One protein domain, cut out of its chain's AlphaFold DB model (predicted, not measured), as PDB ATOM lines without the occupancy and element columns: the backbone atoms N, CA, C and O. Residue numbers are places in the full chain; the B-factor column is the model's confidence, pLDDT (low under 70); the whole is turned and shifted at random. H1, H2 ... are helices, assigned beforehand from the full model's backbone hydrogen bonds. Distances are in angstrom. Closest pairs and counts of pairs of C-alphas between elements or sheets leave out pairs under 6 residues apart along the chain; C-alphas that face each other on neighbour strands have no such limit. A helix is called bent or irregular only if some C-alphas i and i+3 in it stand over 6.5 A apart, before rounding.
ATOM      1  N   ALA A  39     138.391 112.203 111.807       96.56
ATOM      2  CA  ALA A  39     139.631 112.827 111.348       96.56
ATOM      3  C   ALA A  39     140.023 114.021 112.235       96.56
ATOM      4  O   ALA A  39     141.187 114.171 112.623       96.56
ATOM      5  N   LYS A  40     139.051 114.855 112.627       97.38
ATOM      6  CA  LYS A  40     139.275 115.960 113.571       97.38
ATOM      7  C   LYS A  40     139.692 115.449 114.951       97.38
ATOM      8  O   LYS A  40     140.616 116.000 115.554       97.38
ATOM      9  N   ALA A  41     139.044 114.395 115.443       98.06
ATOM     10  CA  ALA A  41     139.403 113.754 116.703       98.06
ATOM     11  C   ALA A  41     140.825 113.164 116.662       98.06
ATOM     12  O   ALA A  41     141.627 113.454 117.550       98.06
ATOM     13  N   TYR A  42     141.178 112.453 115.589       96.75
ATOM     14  CA  TYR A  42     142.520 111.918 115.348       96.75
ATOM     15  C   TYR A  42     143.603 113.003 115.399       96.75
ATOM     16  O   TYR A  42     144.563 112.893 116.164       96.75
ATOM     17  N   LYS A  43     143.413 114.111 114.671       96.00
ATOM     18  CA  LYS A  43     144.339 115.258 114.700       96.00
ATOM     19  C   LYS A  43     144.502 115.844 116.103       96.00
ATOM     20  O   LYS A  43     145.608 116.233 116.483       96.00
ATOM     21  N   ASN A  44     143.415 115.926 116.869       96.38
ATOM     22  CA  ASN A  44     143.454 116.443 118.235       96.38
ATOM     23  C   ASN A  44     144.228 115.517 119.180       96.38
ATOM     24  O   ASN A  44     145.028 116.020 119.968       96.38
ATOM     25  N   ILE A  45     144.037 114.198 119.076       96.75
ATOM     26  CA  ILE A  45     144.772 113.196 119.864       96.75
ATOM     27  C   ILE A  45     146.276 113.308 119.584       96.75
ATOM     28  O   ILE A  45     147.059 113.508 120.512       96.75
ATOM     29  N   LEU A  46     146.681 113.306 118.308       94.44
ATOM     30  CA  LEU A  46     148.090 113.462 117.928       94.44
ATOM     31  C   LEU A  46     148.705 114.751 118.489       94.44
ATOM     32  O   LEU A  46     149.788 114.732 119.071       94.44
ATOM     33  N   ARG A  47     148.000 115.882 118.360       93.75
ATOM     34  CA  ARG A  47     148.495 117.181 118.838       93.75
ATOM     35  C   ARG A  47     148.632 117.234 120.361       93.75
ATOM     36  O   ARG A  47     149.511 117.926 120.872       93.75
ATOM     37  N   LYS A  48     147.732 116.581 121.099       95.56
ATOM     38  CA  LYS A  48     147.691 116.655 122.567       95.56
ATOM     39  C   LYS A  48     148.644 115.678 123.244       95.56
ATOM     40  O   LYS A  48     149.038 115.959 124.377       95.56
ATOM     41  N   TYR A  49     149.083 114.629 122.558       95.88
ATOM     42  CA  TYR A  49     150.048 113.684 123.109       95.88
ATOM     43  C   TYR A  49     151.346 114.345 123.567       95.88
ATOM     44  O   TYR A  49     151.739 114.154 124.708       95.88
ATOM     45  N   GLU A  50     151.964 115.203 122.752       92.44
ATOM     46  CA  GLU A  50     153.218 115.877 123.131       92.44
ATOM     47  C   GLU A  50     153.072 116.763 124.380       92.44
ATOM     48  O   GLU A  50     154.023 116.976 125.135       92.44
ATOM     49  N   VAL A  51     151.865 117.281 124.632       96.25
ATOM     50  CA  VAL A  51     151.565 118.032 125.856       96.25
ATOM     51  C   VAL A  51     151.512 117.087 127.056       96.25
ATOM     52  O   VAL A  51     152.153 117.359 128.067       96.25
ATOM     53  N   TRP A  52     150.801 115.964 126.937       96.50
ATOM     54  CA  TRP A  52     150.665 114.977 128.013       96.50
ATOM     55  C   TRP A  52     151.983 114.257 128.303       96.50
ATOM     56  O   TRP A  52     152.371 114.133 129.460       96.50
ATOM     57  N   LYS A  53     152.722 113.863 127.264       95.25
ATOM     58  CA  LYS A  53     154.044 113.239 127.363       95.25
ATOM     59  C   LYS A  53     155.022 114.124 128.127       95.25
ATOM     60  O   LYS A  53     155.690 113.652 129.037       95.25
ATOM     61  N   ARG A  54     155.084 115.417 127.806       96.38
ATOM     62  CA  ARG A  54     155.966 116.364 128.506       96.38
ATOM     63  C   ARG A  54     155.522 116.649 129.939       96.38
ATOM     64  O   ARG A  54     156.377 116.844 130.792       96.38
ATOM     65  N   ALA A  55     154.217 116.697 130.199       97.44
ATOM     66  CA  ALA A  55     153.691 116.993 131.530       97.44
ATOM     67  C   ALA A  55     153.748 115.788 132.485       97.44
ATOM     68  O   ALA A  55     153.906 115.975 133.685       97.44
ATOM     69  N   MET A  56     153.594 114.568 131.963       96.81
ATOM     70  CA  MET A  56     153.362 113.362 132.767       96.81
ATOM     71  C   MET A  56     154.374 112.238 132.514       96.81
ATOM     72  O   MET A  56     154.350 111.243 133.228       96.81
ATOM     73  N   GLY A  57     155.229 112.345 131.494       95.12
ATOM     74  CA  GLY A  57     156.197 111.300 131.141       95.12
ATOM     75  C   GLY A  57     155.577 110.011 130.589       95.12
ATOM     76  O   GLY A  57     156.253 108.991 130.550       95.12
ATOM     77  N   ILE A  58     154.306 110.038 130.178       94.62
ATOM     78  CA  ILE A  58     153.579 108.839 129.744       94.62
ATOM     79  C   ILE A  58     153.939 108.395 128.326       94.62
ATOM     80  O   ILE A  58     154.220 109.213 127.443       94.62
ATOM     81  N   SER A  59     153.850 107.088 128.101       94.94
ATOM     82  CA  SER A  59     153.909 106.477 126.776       94.94
ATOM     83  C   SER A  59     152.640 106.740 125.958       94.94
ATOM     84  O   SER A  59     151.595 107.156 126.470       94.94
ATOM     85  N   TRP A  60     152.715 106.450 124.662       94.25
ATOM     86  CA  TRP A  60     151.593 106.594 123.738       94.25
ATOM     87  C   TRP A  60     150.428 105.655 124.096       94.25
ATOM     88  O   TRP A  60     149.282 106.096 124.188       94.25
ATOM     89  N   LYS A  61     150.722 104.398 124.452       94.19
ATOM     90  CA  LYS A  61     149.722 103.433 124.934       94.19
ATOM     91  C   LYS A  61     149.009 103.906 126.206       94.19
ATOM     92  O   LYS A  61     147.786 103.801 126.314       94.19
ATOM     93  N   GLU A  62     149.752 104.433 127.179       96.12
ATOM     94  CA  GLU A  62     149.169 104.979 128.413       96.12
ATOM     95  C   GLU A  62     148.318 106.216 128.135       96.12
ATOM     96  O   GLU A  62     147.247 106.368 128.724       96.12
ATOM     97  N   TYR A  63     148.757 107.072 127.212       97.12
ATOM     98  CA  TYR A  63     147.993 108.230 126.764       97.12
ATOM     99  C   TYR A  63     146.641 107.829 126.162       97.12
ATOM    100  O   TYR A  63     145.602 108.312 126.622       97.12
ATOM    101  N   LEU A  64     146.625 106.895 125.207       97.25
ATOM    102  CA  LEU A  64     145.379 106.387 124.628       97.25
ATOM    103  C   LEU A  64     144.492 105.728 125.694       97.25
ATOM    104  O   LEU A  64     143.291 105.992 125.740       97.25
ATOM    105  N   SER A  65     145.073 104.944 126.611       96.62
ATOM    106  CA  SER A  65     144.318 104.329 127.715       96.62
ATOM    107  C   SER A  65     143.634 105.371 128.604       96.62
ATOM    108  O   SER A  65     142.485 105.177 129.006       96.62
ATOM    109  N   GLN A  66     144.303 106.490 128.889       97.38
ATOM    110  CA  GLN A  66     143.719 107.582 129.667       97.38
ATOM    111  C   GLN A  66     142.600 108.302 128.912       97.38
ATOM    112  O   GLN A  66     141.578 108.613 129.522       97.38
ATOM    113  N   ILE A  67     142.735 108.512 127.596       98.00
ATOM    114  CA  ILE A  67     141.656 109.075 126.768       98.00
ATOM    115  C   ILE A  67     140.404 108.192 126.847       98.00
ATOM    116  O   ILE A  67     139.313 108.710 127.089       98.00
ATOM    117  N   VAL A  68     140.564 106.872 126.698       97.69
ATOM    118  CA  VAL A  68     139.455 105.903 126.714       97.69
ATOM    119  C   VAL A  68     138.796 105.796 128.091       97.69
ATOM    120  O   VAL A  68     137.578 105.676 128.192       97.69
ATOM    121  N   LYS A  69     139.565 105.853 129.178       97.31
ATOM    122  CA  LYS A  69     139.016 105.719 130.538       97.31
ATOM    123  C   LYS A  69     138.383 107.004 131.074       97.31
ATOM    124  O   LYS A  69     137.623 106.938 132.035       97.31
ATOM    125  N   ASN A  70     138.683 108.160 130.484       97.12
ATOM    126  CA  ASN A  70     138.195 109.443 130.976       97.12
ATOM    127  C   ASN A  70     136.713 109.667 130.588       97.12
ATOM    128  O   ASN A  70     136.406 109.763 129.397       97.12
ATOM    129  N   PRO A  71     135.786 109.797 131.562       96.44
ATOM    130  CA  PRO A  71     134.359 109.988 131.289       96.44
ATOM    131  C   PRO A  71     134.030 111.342 130.640       96.44
ATOM    132  O   PRO A  71     132.949 111.497 130.083       96.44
ATOM    133  N   PHE A  72     134.951 112.310 130.681       96.81
ATOM    134  CA  PHE A  72     134.800 113.626 130.053       96.81
ATOM    135  C   PHE A  72     135.338 113.680 128.616       96.81
ATOM    136  O   PHE A  72     135.240 114.715 127.955       96.81
ATOM    137  N   THR A  73     135.920 112.589 128.114       97.44
ATOM    138  CA  THR A  73     136.336 112.492 126.713       97.44
ATOM    139  C   THR A  73     135.104 112.377 125.818       97.44
ATOM    140  O   THR A  73     134.282 111.482 125.992       97.44
ATOM    141  N   GLY A  74     135.003 113.252 124.814       97.62
ATOM    142  CA  GLY A  74     133.947 113.164 123.806       97.62
ATOM    143  C   GLY A  74     134.028 111.873 122.981       97.62
ATOM    144  O   GLY A  74     135.120 111.414 122.647       97.62
ATOM    145  N   GLU A  75     132.868 111.332 122.606       97.94
ATOM    146  CA  GLU A  75     132.708 110.027 121.942       97.94
ATOM    147  C   GLU A  75     133.649 109.825 120.742       97.94
ATOM    148  O   GLU A  75     134.431 108.880 120.733       97.94
ATOM    149  N   TRP A  76     133.710 110.785 119.812       98.19
ATOM    150  CA  TRP A  76     134.591 110.720 118.637       98.19
ATOM    151  C   TRP A  76     136.074 110.519 118.981       98.19
ATOM    152  O   TRP A  76     136.792 109.819 118.270       98.19
ATOM    153  N   ALA A  77     136.562 111.148 120.055       98.06
ATOM    154  CA  ALA A  77     137.946 110.984 120.500       98.06
ATOM    155  C   ALA A  77     138.156 109.642 121.207       98.06
ATOM    156  O   ALA A  77     139.218 109.039 121.064       98.06
ATOM    157  N   LYS A  78     137.140 109.163 121.926       98.31
ATOM    158  CA  LYS A  78     137.161 107.853 122.572       98.31
ATOM    159  C   LYS A  78     137.290 106.736 121.541       98.31
ATOM    160  O   LYS A  78     138.219 105.941 121.629       98.31
ATOM    161  N   GLU A  79     136.441 106.750 120.519       98.25
ATOM    162  CA  GLU A  79     136.433 105.735 119.462       98.25
ATOM    163  C   GLU A  79     137.747 105.721 118.666       98.25
ATOM    164  O   GLU A  79     138.293 104.658 118.377       98.25
ATOM    165  N   VAL A  80     138.310 106.897 118.353       97.62
ATOM    166  CA  VAL A  80     139.619 106.974 117.680       97.62
ATOM    167  C   VAL A  80     140.733 106.443 118.574       97.62
ATOM    168  O   VAL A  80     141.596 105.715 118.089       97.62
ATOM    169  N   ALA A  81     140.732 106.771 119.867       97.19
ATOM    170  CA  ALA A  81     141.739 106.255 120.791       97.19
ATOM    171  C   ALA A  81     141.653 104.728 120.939       97.19
ATOM    172  O   ALA A  81     142.687 104.062 120.952       97.19
ATOM    173  N   GLU A  82     140.443 104.166 120.984       96.75
ATOM    174  CA  GLU A  82     140.226 102.714 120.976       96.75
ATOM    175  C   GLU A  82     140.714 102.067 119.679       96.75
ATOM    176  O   GLU A  82     141.368 101.023 119.727       96.75
ATOM    177  N   HIS A  83     140.426 102.675 118.526       95.50
ATOM    178  CA  HIS A  83     140.895 102.192 117.230       95.50
ATOM    179  C   HIS A  83     142.430 102.188 117.158       95.50
ATOM    180  O   HIS A  83     143.028 101.164 116.837       95.50
ATOM    181  N   LEU A  84     143.082 103.287 117.552       94.06
ATOM    182  CA  LEU A  84     144.545 103.393 117.567       94.06
ATOM    183  C   LEU A  84     145.193 102.372 118.509       94.06
ATOM    184  O   LEU A  84     146.146 101.697 118.117       94.06
ATOM    185  N   ALA A  85     144.638 102.201 119.712       91.06
ATOM    186  CA  ALA A  85     145.148 101.249 120.696       91.06
ATOM    187  C   ALA A  85     145.057  99.795 120.207       91.06
ATOM    188  O   ALA A  85     145.904  98.979 120.568       91.06
ATOM    189  N   LYS A  86     144.057  99.464 119.380       87.62
ATOM    190  CA  LYS A  86     143.940  98.148 118.731       87.62
ATOM    191  C   LYS A  86     144.981  97.978 117.625       87.62
ATOM    192  O   LYS A  86     145.643  96.948 117.584       87.62
ATOM    193  N   THR A  87     145.185  99.000 116.789       78.44
ATOM    194  CA  THR A  87     146.154  98.930 115.679       78.44
ATOM    195  C   THR A  87     147.614  98.836 116.137       78.44
ATOM    196  O   THR A  87     148.425  98.238 115.441       78.44
ATOM    197  N   GLU A  88     147.973  99.359 117.314       64.50
ATOM    198  CA  GLU A  88     149.325  99.177 117.873       64.50
ATOM    199  C   GLU A  88     149.635  97.730 118.265       64.50
ATOM    200  O   GLU A  88     150.785  97.299 118.181       64.50
ATOM    201  N   VAL A  89     148.622  96.969 118.690       53.72
ATOM    202  CA  VAL A  89     148.806  95.569 119.099       53.72
ATOM    203  C   VAL A  89     149.165  94.694 117.895       53.72
ATOM    204  O   VAL A  89     149.933  93.749 118.046       53.72
ATOM    205  N   GLU A  90     148.693  95.043 116.697       41.44
ATOM    206  CA  GLU A  90     148.955  94.281 115.468       41.44
ATOM    207  C   GLU A  90     150.379  94.469 114.904       41.44
ATOM    208  O   GLU A  90     150.834  93.632 114.131       41.44
ATOM    209  N   TYR A  91     151.117  95.508 115.318       41.56
ATOM    210  CA  TYR A  91     152.505  95.763 114.881       41.56
ATOM    211  C   TYR A  91     153.570  95.492 115.959       41.56
ATOM    212  O   TYR A  91     154.761  95.592 115.676       41.56
TER     213      TYR A  91
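This is residues 39 to 91 of the 94 residues of an uncharacterized protein of Candidatus Bathyarchaeota archaeon (UniProt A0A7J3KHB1). Two long helices, H1 and H3, meet near their first residues and make an L, and the short helix H2 packs in the angle between them, touching both. H2 and H3 form a helical hairpin, while H1, kinked near residue 50, runs about perpendicular to H3. The printed part has 53 residues with three named helices, in the order H1, H2, H3, and no named strand; the class is all helix. The whole is compact, with a radius of gyration of the C-alphas of 10.4 A and spans of 27 by 24 by 19 A.

H1, residues 39 to 56, touches H2, residues 60 to 69, with its residues 49 to 53 alone. The closest C-alphas of the two are those of Tyr 49 and Tyr 63, 6.9 A apart. H1 and H2 run opposite ways at a steep tilt of 69 degrees, only just short of about perpendicular. With residues 41 to 45 alone, H1 touches H3, residues 75 to 91, and H3 touches H1 with residues 76 to 81 alone. Their closest C-alphas, those of Ala 41 and Ala 77, are 4.9 A apart, and their lines are about perpendicular, at 75 degrees. H2 and H3 touch with 14 pairs of C-alphas within 8 A, the closest being those of Val 68 and Lys 78 at 5.1 A. They are a hairpin, running opposite ways at a tilt of 37 degrees, only just steep. The helix packing is mostly crossed, with no touching pair at a shallow tilt. In H2 every O i to N i+4 pair is within hydrogen-bond range; in H1 12 of 14 are, and in H3 10 of 13.

H1 begins with C-alpha 39 at (139.631, 112.827, 111.348) and measures 25.4 A from first to last C-alpha. It has a kink of 32 degrees near residue 50 and is only just irregular: C-alphas 47 and 50 are 6.51 A apart. H2 runs from Trp 60 to Lys 69, with C-alpha 60 at (151.593, 106.594, 123.738). H3, from Glu 75 to Tyr 91, also measures 25.4 A and ends with C-alpha 91 at (152.505, 95.763, 114.881).

The two C-alphas farthest apart, those of Phe 72 and Tyr 91, are 29.4 A apart. The printed part has no cut, and the links from H1 to H2 and from H2 to H3 are both tight, with 3 and 5 residues. The mean pLDDT of the printed part is 92.4, and residues 88 to 91, which belong to H3, are under 70 in this predicted model.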